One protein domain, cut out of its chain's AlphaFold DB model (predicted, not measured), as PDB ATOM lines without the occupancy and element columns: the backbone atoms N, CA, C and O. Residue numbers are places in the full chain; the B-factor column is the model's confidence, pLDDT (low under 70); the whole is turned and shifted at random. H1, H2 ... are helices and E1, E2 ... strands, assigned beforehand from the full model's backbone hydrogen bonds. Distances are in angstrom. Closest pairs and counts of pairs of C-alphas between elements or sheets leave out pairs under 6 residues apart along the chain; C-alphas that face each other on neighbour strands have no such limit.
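Overview. This is residues 244 to 320 of the 328 residues of the protein "Kinase-like protein" of Aureobasidium pullulans (UniProt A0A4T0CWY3). A long, strongly twisted three-stranded sheet, E1 to E3, makes one side of the domain, and three helices make a loose row along the other: H1 runs straight into E1 and stands at the sheet's level beside the strands, H2 grazes the sheet near the end of E3, and small H3 sits between H1 and H2, off the sheet. The printed part has 77 residues, with three named helices and three named strands in the order H1, E1, E2, E3, H2, H3. The sheet's order is E1, E2, E3, antiparallel throughout, and the class is mixed, helices and strands. The whole is only just compact, close to loose, with a radius of gyration of the C-alphas of 13.3 A and spans of 38 by 26 by 19 A.

Along the chain. H1 is residues 244 to 253, 14.2 A long from first to last C-alpha, and begins at C-alpha 244 at (40.206, 0.787, 105.593). E1, residues 254 to 261, measures 20.1 A and bends by 58 degrees at residue 257. E2, residues 268 to 278, measures 30.4 A. E3, residues 281 to 290, measures 29.1 A and ends with C-alpha 290 at (42.137, -27.272, 102.962). H2 is residues 299 to 305, 10.0 A. H3 is residues 315 to 319, 6.4 A, ending with C-alpha 319 at (37.054, -7.634, 106.800).

Arrangement. E1, E2 and E3 form a meander, each strand the antiparallel neighbour of the one before, with edge strands E1 and E3. E1 and E2, a hairpin, stand at 163 degrees between their directions; N 260 and O 270 are 2.8 A apart, within hydrogen-bond range. E2 and E3, also a hairpin, stand at 158 degrees, with N 271 and O 287 within hydrogen-bond range at 2.7 A. H1 is on the sheet but at the sheet's level, with a height over the sheet of 1.8 A; its closest C-alpha pair with E2 is Lys 253 and Ala 276, 4.7 A. H2 only grazes the sheet, with its residues 300 to 304; its closest C-alpha pair with E3 is Cys 289 and Glu 300, 7.6 A. H3 is not on the sheet. H2 and H3 touch, the closest C-alphas being those of Leu 299 and Leu 317, 6.8 A. H1 and H3 are close but not clearly touching, the closest C-alphas being those of Gln 247 and Pro 315, 7.1 A. H1 and H2 are apart. In H1, H2 and H3 every O i to N i+4 pair is within hydrogen-bond range.

Size, cuts and confidence. The two C-alphas farthest apart are those of Asn 280 and Pro 296, 39.4 A. The printed part has no cut, and no link is long. The mean pLDDT of the printed part is 85.2; residues 314 to 320 are under 70, and H3 has a mean of 48.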
ATOM      1  N   ARG A 244      39.991   0.039 106.828       84.44
ATOM      2  CA  ARG A 244      40.206   0.787 105.593       84.44
ATOM      3  C   ARG A 244      41.671   0.805 105.150       84.44
ATOM      4  O   ARG A 244      41.941   0.690 103.954       84.44
ATOM      5  N   ASP A 245      42.601   0.963 106.082       86.50
ATOM      6  CA  ASP A 245      44.035   1.020 105.799       86.50
ATOM      7  C   ASP A 245      44.580  -0.382 105.499       86.50
ATOM      8  O   ASP A 245      45.341  -0.566 104.546       86.50
ATOM      9  N   LEU A 246      44.099  -1.395 106.228       85.94
ATOM     10  CA  LEU A 246      44.375  -2.801 105.933       85.94
ATOM     11  C   LEU A 246      43.855  -3.195 104.542       85.94
ATOM     12  O   LEU A 246      44.559  -3.850 103.772       85.94
ATOM     13  N   GLN A 247      42.655  -2.741 104.178       84.69
ATOM     14  CA  GLN A 247      42.092  -2.971 102.849       84.69
ATOM     15  C   GLN A 247      42.936  -2.317 101.747       84.69
ATOM     16  O   GLN A 247      43.213  -2.948 100.725       84.69
ATOM     17  N   ALA A 248      43.386  -1.077 101.955       85.75
ATOM     18  CA  ALA A 248      44.262  -0.390 101.009       85.75
ATOM     19  C   ALA A 248      45.598  -1.131 100.829       85.75
ATOM     20  O   ALA A 248      46.093  -1.259  99.707       85.75
ATOM     21  N   GLU A 249      46.164  -1.670 101.913       89.56
ATOM     22  CA  GLU A 249      47.363  -2.500 101.850       89.56
ATOM     23  C   GLU A 249      47.129  -3.805 101.075       89.56
ATOM     24  O   GLU A 249      47.947  -4.157 100.220       89.56
ATOM     25  N   LEU A 250      46.028  -4.513 101.334       86.94
ATOM     26  CA  LEU A 250      45.691  -5.744 100.616       86.94
ATOM     27  C   LEU A 250      45.555  -5.491  99.113       86.94
ATOM     28  O   LEU A 250      46.134  -6.225  98.317       86.94
ATOM     29  N   GLU A 251      44.870  -4.423  98.712       84.44
ATOM     30  CA  GLU A 251      44.693  -4.081  97.298       84.44
ATOM     31  C   GLU A 251      45.996  -3.647  96.613       84.44
ATOM     32  O   GLU A 251      46.200  -3.945  95.432       84.44
ATOM     33  N   ALA A 252      46.889  -2.966  97.338       85.25
ATOM     34  CA  ALA A 252      48.146  -2.465  96.790       85.25
ATOM     35  C   ALA A 252      49.266  -3.520  96.767       85.25
ATOM     36  O   ALA A 252      50.032  -3.579  95.802       85.25
ATOM     37  N   LYS A 253      49.387  -4.338  97.823       89.50
ATOM     38  CA  LYS A 253      50.498  -5.288  98.000       89.50
ATOM     39  C   LYS A 253      50.145  -6.719  97.618       89.50
ATOM     40  O   LYS A 253      51.039  -7.449  97.189       89.50
ATOM     41  N   TRP A 254      48.891  -7.145  97.766       91.62
ATOM     42  CA  TRP A 254      48.502  -8.554  97.654       91.62
ATOM     43  C   TRP A 254      47.573  -8.792  96.465       91.62
ATOM     44  O   TRP A 254      46.368  -8.563  96.497       91.62
ATOM     45  N   ILE A 255      48.136  -9.329  95.386       90.31
ATOM     46  CA  ILE A 255      47.401  -9.568  94.146       90.31
ATOM     47  C   ILE A 255      47.110 -11.058  94.014       90.31
ATOM     48  O   ILE A 255      48.001 -11.861  93.728       90.31
ATOM     49  N   LEU A 256      45.841 -11.447  94.149       90.94
ATOM     50  CA  LEU A 256      45.412 -12.794  93.781       90.94
ATOM     51  C   LEU A 256      45.433 -12.943  92.251       90.94
ATOM     52  O   LEU A 256      44.650 -12.304  91.550       90.94
ATOM     53  N   ASN A 257      46.294 -13.812  91.719       90.19
ATOM     54  CA  ASN A 257      46.389 -14.050  90.273       90.19
ATOM     55  C   ASN A 257      45.402 -15.125  89.826       90.19
ATOM     56  O   ASN A 257      44.616 -14.918  88.904       90.19
ATOM     57  N   LEU A 258      45.472 -16.282  90.484       89.00
ATOM     58  CA  LEU A 258      44.765 -17.496  90.104       89.00
ATOM     59  C   LEU A 258      44.434 -18.310  91.354       89.00
ATOM     60  O   LEU A 258      45.229 -18.355  92.290       89.00
ATOM     61  N   SER A 259      43.301 -19.003  91.330       90.25
ATOM     62  CA  SER A 259      42.986 -20.063  92.281       90.25
ATOM     63  C   SER A 259      42.671 -21.358  91.529       90.25
ATOM     64  O   SER A 259      42.111 -21.331  90.428       90.25
ATOM     65  N   MET A 260      43.098 -22.490  92.082       91.94
ATOM     66  CA  MET A 260      42.986 -23.799  91.449       91.94
ATOM     67  C   MET A 260      42.586 -24.854  92.473       91.94
ATOM     68  O   MET A 260      43.308 -25.084  93.436       91.94
ATOM     69  N   HIS A 261      41.472 -25.538  92.232       92.06
ATOM     70  CA  HIS A 261      41.048 -26.656  93.071       92.06
ATOM     71  C   HIS A 261      41.862 -27.906  92.735       92.06
ATOM     72  O   HIS A 261      42.203 -28.148  91.569       92.06
ATOM     73  N   PHE A 262      42.170 -28.709  93.749       90.81
ATOM     74  CA  PHE A 262      42.776 -30.015  93.532       90.81
ATOM     75  C   PHE A 262      41.764 -30.957  92.863       90.81
ATOM     76  O   PHE A 262      40.559 -30.911  93.111       90.81
ATOM     77  N   ARG A 263      42.250 -31.805  91.951       91.50
ATOM     78  CA  ARG A 263      41.399 -32.698  91.139       91.50
ATOM     79  C   ARG A 263      40.965 -33.968  91.870       91.50
ATOM     80  O   ARG A 263      40.141 -34.716  91.357       91.50
ATOM     81  N   ASP A 264      41.519 -34.205  93.047       92.38
ATOM     82  CA  ASP A 264      41.279 -35.369  93.900       92.38
ATOM     83  C   ASP A 264      39.982 -35.272  94.724       92.38
ATOM     84  O   ASP A 264      39.738 -36.132  95.563       92.38
ATOM     85  N   LYS A 265      39.144 -34.248  94.483       82.12
ATOM     86  CA  LYS A 265      37.887 -33.985  95.211       82.12
ATOM     87  C   LYS A 265      38.080 -33.797  96.721       82.12
ATOM     88  O   LYS A 265      37.139 -33.960  97.485       82.12
ATOM     89  N   SER A 266      39.289 -33.443  97.149       85.06
ATOM     90  CA  SER A 266      39.622 -33.249  98.563       85.06
ATOM     91  C   SER A 266      39.114 -31.930  99.150       85.06
ATOM     92  O   SER A 266      39.475 -31.614 100.273       85.06
ATOM     93  N   ASP A 267      38.326 -31.145  98.406       89.25
ATOM     94  CA  ASP A 267      37.962 -29.767  98.763       89.25
ATOM     95  C   ASP A 267      39.182 -28.936  99.194       89.25
ATOM     96  O   ASP A 267      39.141 -28.168 100.148       89.25
ATOM     97  N   ARG A 268      40.298 -29.098  98.481       93.00
ATOM     98  CA  ARG A 268      41.492 -28.271  98.644       93.00
ATOM     99  C   ARG A 268      41.600 -27.288  97.495       93.00
ATOM    100  O   ARG A 268      41.278 -27.608  96.344       93.00
ATOM    101  N   GLU A 269      42.142 -26.117  97.778       93.25
ATOM    102  CA  GLU A 269      42.401 -25.093  96.777       93.25
ATOM    103  C   GLU A 269      43.802 -24.519  96.933       93.25
ATOM    104  O   GLU A 269      44.333 -24.377  98.029       93.25
ATOM    105  N   LYS A 270      44.418 -24.197  95.800       93.88
ATOM    106  CA  LYS A 270      45.717 -23.556  95.729       93.88
ATOM    107  C   LYS A 270      45.583 -22.173  95.119       93.88
ATOM    108  O   LYS A 270      45.144 -22.030  93.976       93.88
ATOM    109  N   PHE A 271      46.005 -21.170  95.864       93.00
ATOM    110  CA  PHE A 271      46.050 -19.775  95.467       93.00
ATOM    111  C   PHE A 271      47.455 -19.419  94.997       93.00
ATOM    112  O   PHE A 271      48.452 -19.750  95.636       93.00
ATOM    113  N   PHE A 272      47.529 -18.725  93.869       93.44
ATOM    114  CA  PHE A 272      48.753 -18.131  93.353       93.44
ATOM    115  C   PHE A 272      48.663 -16.626  93.551       93.44
ATOM    116  O   PHE A 272      47.950 -15.926  92.823       93.44
ATOM    117  N   VAL A 273      49.389 -16.131  94.543       92.69
ATOM    118  CA  VAL A 273      49.365 -14.738  94.978       92.69
ATOM    119  C   VAL A 273      50.683 -14.078  94.596       92.69
ATOM    120  O   VAL A 273      51.745 -14.696  94.643       92.69
ATOM    121  N   THR A 274      50.617 -12.824  94.173       93.25
ATOM    122  CA  THR A 274      51.797 -11.983  94.011       93.25
ATOM    123  C   THR A 274      51.808 -10.982  95.149       93.25
ATOM    124  O   THR A 274      50.835 -10.258  95.335       93.25
ATOM    125  N   TYR A 275      52.900 -10.966  95.899       92.00
ATOM    126  CA  TYR A 275      53.144 -10.038  96.987       92.00
ATOM    127  C   TYR A 275      54.168  -8.993  96.538       92.00
ATOM    128  O   TYR A 275      55.288  -9.344  96.157       92.00
ATOM    129  N   ALA A 276      53.789  -7.719  96.556       91.88
ATOM    130  CA  ALA A 276      54.695  -6.601  96.321       91.88
ATOM    131  C   ALA A 276      55.320  -6.178  97.657       91.88
ATOM    132  O   ALA A 276      54.737  -5.405  98.416       91.88
ATOM    133  N   GLN A 277      56.501  -6.725  97.953       87.31
ATOM    134  CA  GLN A 277      57.248  -6.401  99.171       87.31
ATOM    135  C   GLN A 277      57.801  -4.972  99.119       87.31
ATOM    136  O   GLN A 277      57.732  -4.236 100.097       87.31
ATOM    137  N   GLU A 278      58.318  -4.583  97.954       90.25
ATOM    138  CA  GLU A 278      58.762  -3.228  97.622       90.25
ATOM    139  C   GLU A 278      58.215  -2.879  96.227       90.25
ATOM    140  O   GLU A 278      57.934  -3.793  95.443       90.25
ATOM    141  N   PRO A 279      58.092  -1.594  95.846       85.50
ATOM    142  CA  PRO A 279      57.565  -1.208  94.529       85.50
ATOM    143  C   PRO A 279      58.292  -1.874  93.345       85.50
ATOM    144  O   PRO A 279      57.707  -2.137  92.293       85.50
ATOM    145  N   ASN A 280      59.575  -2.180  93.528       91.25
ATOM    146  CA  ASN A 280      60.462  -2.837  92.570       91.25
ATOM    147  C   ASN A 280      60.674  -4.340  92.849       91.25
ATOM    148  O   ASN A 280      61.349  -5.000  92.057       91.25
ATOM    149  N   ARG A 281      60.108  -4.905  93.927       92.25
ATOM    150  CA  ARG A 281      60.302  -6.307  94.322       92.25
ATOM    151  C   ARG A 281      58.978  -7.049  94.461       92.25
ATOM    152  O   ARG A 281      58.210  -6.851  95.399       92.25
ATOM    153  N   TRP A 282      58.775  -7.978  93.533       93.81
ATOM    154  CA  TRP A 282      57.565  -8.781  93.416       93.81
ATOM    155  C   TRP A 282      57.900 -10.236  93.743       93.81
ATOM    156  O   TRP A 282      58.772 -10.840  93.116       93.81
ATOM    157  N   CYS A 283      57.199 -10.806  94.715       94.88
ATOM    158  CA  CYS A 283      57.361 -12.182  95.166       94.88
ATOM    159  C   CYS A 283      56.133 -13.001  94.754       94.88
ATOM    160  O   CYS A 283      54.999 -12.552  94.900       94.88
ATOM    161  N   ARG A 284      56.339 -14.218  94.246       94.44
ATOM    162  CA  ARG A 284      55.243 -15.159  93.973       94.44
ATOM    163  C   ARG A 284      55.082 -16.104  95.152       94.44
ATOM    164  O   ARG A 284      56.011 -16.833  95.482       94.44
ATOM    165  N   VAL A 285      53.892 -16.110  95.733       94.25
ATOM    166  CA  VAL A 285      53.515 -16.945  96.871       94.25
ATOM    167  C   VAL A 285      52.463 -17.946  96.415       94.25
ATOM    168  O   VAL A 285      51.538 -17.618  95.670       94.25
ATOM    169  N   THR A 286      52.622 -19.195  96.842       95.12
ATOM    170  CA  THR A 286      51.617 -20.237  96.636       95.12
ATOM    171  C   THR A 286      51.059 -20.627  97.990       95.12
ATOM    172  O   THR A 286      51.811 -21.094  98.837       95.12
ATOM    173  N   VAL A 287      49.753 -20.451  98.175       92.62
ATOM    174  CA  VAL A 287      49.054 -20.798  99.415       92.62
ATOM    175  C   VAL A 287      48.107 -21.947  99.112       92.62
ATOM    176  O   VAL A 287      47.317 -21.858  98.174       92.62
ATOM    177  N   SER A 288      48.193 -23.039  99.861       92.62
ATOM    178  CA  SER A 288      47.220 -24.130  99.795       92.62
ATOM    179  C   SER A 288      46.296 -24.060 100.999       92.62
ATOM    180  O   SER A 288      46.780 -24.034 102.124       92.62
ATOM    181  N   CYS A 289      44.993 -24.058 100.750       92.06
ATOM    182  CA  CYS A 289      43.958 -24.110 101.772       92.06
ATOM    183  C   CYS A 289      43.205 -25.443 101.677       92.06
ATOM    184  O   CYS A 289      42.966 -25.950 100.574       92.06
ATOM    185  N   ASP A 290      42.861 -26.010 102.829       92.81
ATOM    186  CA  ASP A 290      42.137 -27.272 102.962       92.81
ATOM    187  C   ASP A 290      40.798 -27.031 103.657       92.81
ATOM    188  O   ASP A 290      40.765 -26.557 104.789       92.81
ATOM    189  N   TYR A 291      39.693 -27.334 102.969       92.06
ATOM    190  CA  TYR A 291      38.344 -27.015 103.438       92.06
ATOM    191  C   TYR A 291      37.596 -28.208 104.053       92.06
ATOM    192  O   TYR A 291      36.366 -28.152 104.190       92.06
ATOM    193  N   ARG A 292      38.273 -29.325 104.351       88.94
ATOM    194  CA  ARG A 292      37.615 -30.538 104.877       88.94
ATOM    195  C   ARG A 292      37.042 -30.338 106.279       88.94
ATOM    196  O   ARG A 292      35.889 -30.694 106.499       88.94
ATOM    197  N   ASP A 293      37.801 -29.679 107.149       87.69
ATOM    198  CA  ASP A 293      37.460 -29.463 108.563       87.69
ATOM    199  C   ASP A 293      37.214 -27.977 108.887       87.69
ATOM    200  O   ASP A 293      37.364 -27.540 110.027       87.69
ATOM    201  N   ALA A 294      36.859 -27.177 107.875       87.00
ATOM    202  CA  ALA A 294      36.635 -25.743 108.033       87.00
ATOM    203  C   ALA A 294      35.421 -25.465 108.947       87.00
ATOM    204  O   ALA A 294      34.312 -25.917 108.632       87.00
ATOM    205  N   PRO A 295      35.586 -24.709 110.051       89.94
ATOM    206  CA  PRO A 295      34.464 -24.311 110.891       89.94
ATOM    207  C   PRO A 295      33.455 -23.457 110.105       89.94
ATOM    208  O   PRO A 295      33.854 -22.615 109.306       89.94
ATOM    209  N   PRO A 296      32.140 -23.600 110.337       85.75
ATOM    210  CA  PRO A 296      31.115 -22.960 109.506       85.75
ATOM    211  C   PRO A 296      31.125 -21.424 109.551       85.75
ATOM    212  O   PRO A 296      30.621 -20.799 108.624       85.75
ATOM    213  N   SER A 297      31.694 -20.823 110.600       86.12
ATOM    214  CA  SER A 297      31.864 -19.372 110.763       86.12
ATOM    215  C   SER A 297      33.280 -18.888 110.432       86.12
ATOM    216  O   SER A 297      33.653 -17.782 110.819       86.12
ATOM    217  N   SER A 298      34.105 -19.742 109.825       87.25
ATOM    218  CA  SER A 298      35.472 -19.396 109.461       87.25
ATOM    219  C   SER A 298      35.552 -18.872 108.030       87.25
ATOM    220  O   SER A 298      34.713 -19.170 107.174       87.25
ATOM    221  N   LEU A 299      36.621 -18.128 107.754       85.12
ATOM    222  CA  LEU A 299      36.924 -17.620 106.418       85.12
ATOM    223  C   LEU A 299      37.060 -18.756 105.393       85.12
ATOM    224  O   LEU A 299      36.683 -18.611 104.233       85.12
ATOM    225  N   GLU A 300      37.587 -19.901 105.808       89.75
ATOM    226  CA  GLU A 300      37.764 -21.081 104.966       89.75
ATOM    227  C   GLU A 300      36.417 -21.654 104.513       89.75
ATOM    228  O   GLU A 300      36.280 -22.039 103.351       89.75
ATOM    229  N   SER A 301      35.410 -21.668 105.393       88.00
ATOM    230  CA  SER A 301      34.040 -22.071 105.047       88.00
ATOM    231  C   SER A 301      33.417 -21.107 104.034       88.00
ATOM    232  O   SER A 301      32.867 -21.537 103.012       88.00
ATOM    233  N   ASP A 302      33.596 -19.802 104.238       89.38
ATOM    234  CA  ASP A 302      33.128 -18.800 103.284       89.38
ATOM    235  C   ASP A 302      33.815 -18.965 101.925       89.38
ATOM    236  O   ASP A 302      33.144 -19.029 100.893       89.38
ATOM    237  N   LEU A 303      35.139 -19.131 101.904       88.69
ATOM    238  CA  LEU A 303      35.915 -19.380 100.687       88.69
ATOM    239  C   LEU A 303      35.500 -20.676  99.977       88.69
ATOM    240  O   LEU A 303      35.449 -20.692  98.741       88.69
ATOM    241  N   LYS A 304      35.151 -21.729 100.730       88.38
ATOM    242  CA  LYS A 304      34.628 -22.999 100.201       88.38
ATOM    243  C   LYS A 304      33.316 -22.800  99.444       88.38
ATOM    244  O   LYS A 304      33.105 -23.416  98.398       88.38
ATOM    245  N   SER A 305      32.436 -21.930  99.941       87.81
ATOM    246  CA  SER A 305      31.130 -21.665  99.318       87.81
ATOM    247  C   SER A 305      31.239 -20.939  97.965       87.81
ATOM    248  O   SER A 305      30.363 -21.056  97.098       87.81
ATOM    249  N   LEU A 306      32.336 -20.208  97.745       87.62
ATOM    250  CA  LEU A 306      32.517 -19.351  96.581       87.62
ATOM    251  C   LEU A 306      33.015 -20.131  95.364       87.62
ATOM    252  O   LEU A 306      34.164 -20.564  95.279       87.62
ATOM    253  N   LYS A 307      32.166 -20.219  94.339       81.69
ATOM    254  CA  LYS A 307      32.502 -20.906  93.080       81.69
ATOM    255  C   LYS A 307      33.286 -20.037  92.096       81.69
ATOM    256  O   LYS A 307      34.078 -20.561  91.313       81.69
ATOM    257  N   PHE A 308      33.079 -18.717  92.102       81.12
ATOM    258  CA  PHE A 308      33.676 -17.821  91.108       81.12
ATOM    259  C   PHE A 308      34.873 -17.047  91.666       81.12
ATOM    260  O   PHE A 308      34.809 -16.468  92.746       81.12
ATOM    261  N   GLN A 309      35.950 -16.937  90.880       74.31
ATOM    262  CA  GLN A 309      37.169 -16.222  91.291       74.31
ATOM    263  C   GLN A 309      36.942 -14.745  91.639       74.31
ATOM    264  O   GLN A 309      37.607 -14.227  92.530       74.31
ATOM    265  N   ARG A 310      36.006 -14.062  90.963       80.88
ATOM    266  CA  ARG A 310      35.656 -12.662  91.275       80.88
ATOM    267  C   ARG A 310      35.096 -12.497  92.683       80.88
ATOM    268  O   ARG A 310      35.259 -11.441  93.279       80.88
ATOM    269  N   ASP A 311      34.466 -13.541  93.209       83.56
ATOM    270  CA  ASP A 311      33.861 -13.496  94.530       83.56
ATOM    271  C   ASP A 311      34.915 -13.686  95.622       83.56
ATOM    272  O   ASP A 311      34.840 -13.035  96.653       83.56
ATOM    273  N   LYS A 312      35.966 -14.466  95.341       81.19
ATOM    274  CA  LYS A 312      37.114 -14.689  96.240       81.19
ATOM    275  C   LYS A 312      38.014 -13.464  96.415       81.19
ATOM    276  O   LYS A 312      38.873 -13.452  97.284       81.19
ATOM    277  N   ARG A 313      37.839 -12.443  95.570       75.25
ATOM    278  CA  ARG A 313      38.529 -11.148  95.677       75.25
ATOM    279  C   ARG A 313      37.699 -10.103  96.423       75.25
ATOM    280  O   ARG A 313      38.114  -8.950  96.473       75.25
ATOM    281  N   ARG A 314      36.500 -10.448  96.918       63.28
ATOM    282  CA  ARG A 314      35.636  -9.455  97.560       63.28
ATOM    283  C   ARG A 314      36.238  -9.002  98.901       63.28
ATOM    284  O   ARG A 314      36.485  -9.858  99.748       63.28
ATOM    285  N   PRO A 315      36.345  -7.682  99.130       54.69
ATOM    286  CA  PRO A 315      36.829  -7.080 100.381       54.69
ATOM    287  C   PRO A 315      36.105  -7.540 101.656       54.69
ATOM    288  O   PRO A 315      36.670  -7.505 102.742       54.69
ATOM    289  N   GLY A 316      34.845  -7.974 101.533       48.72
ATOM    290  CA  GLY A 316      34.003  -8.399 102.661       48.72
ATOM    291  C   GLY A 316      34.391  -9.737 103.299       48.72
ATOM    292  O   GLY A 316      33.969 -10.012 104.413       48.72
ATOM    293  N   LEU A 317      35.187 -10.564 102.612       50.66
ATOM    294  CA  LEU A 317      35.701 -11.824 103.168       50.66
ATOM    295  C   LEU A 317      36.934 -11.572 104.042       50.66
ATOM    296  O   LEU A 317      37.172 -12.274 105.012       50.66
ATOM    297  N   THR A 318      37.703 -10.530 103.728       48.91
ATOM    298  CA  THR A 318      38.891 -10.129 104.490       48.91
ATOM    299  C   THR A 318      38.553  -9.288 105.718       48.91
ATOM    300  O   THR A 318      39.287  -9.343 106.697       48.91
ATOM    301  N   THR A 319      37.436  -8.553 105.707       39.50
ATOM    302  CA  THR A 319      37.054  -7.634 106.800       39.50
ATOM    303  C   THR A 319      36.312  -8.289 107.958       39.50
ATOM    304  O   THR A 319      36.296  -7.713 109.036       39.50
ATOM    305  N   GLN A 320      35.731  -9.488 107.808       39.28
ATOM    306  CA  GLN A 320      35.078 -10.118 108.964       39.28
ATOM    307  C   GLN A 320      36.085 -10.669 109.986       39.28
ATOM    308  O   GLN A 320      35.718 -10.845 111.139       39.28
TER     309      GLN A 320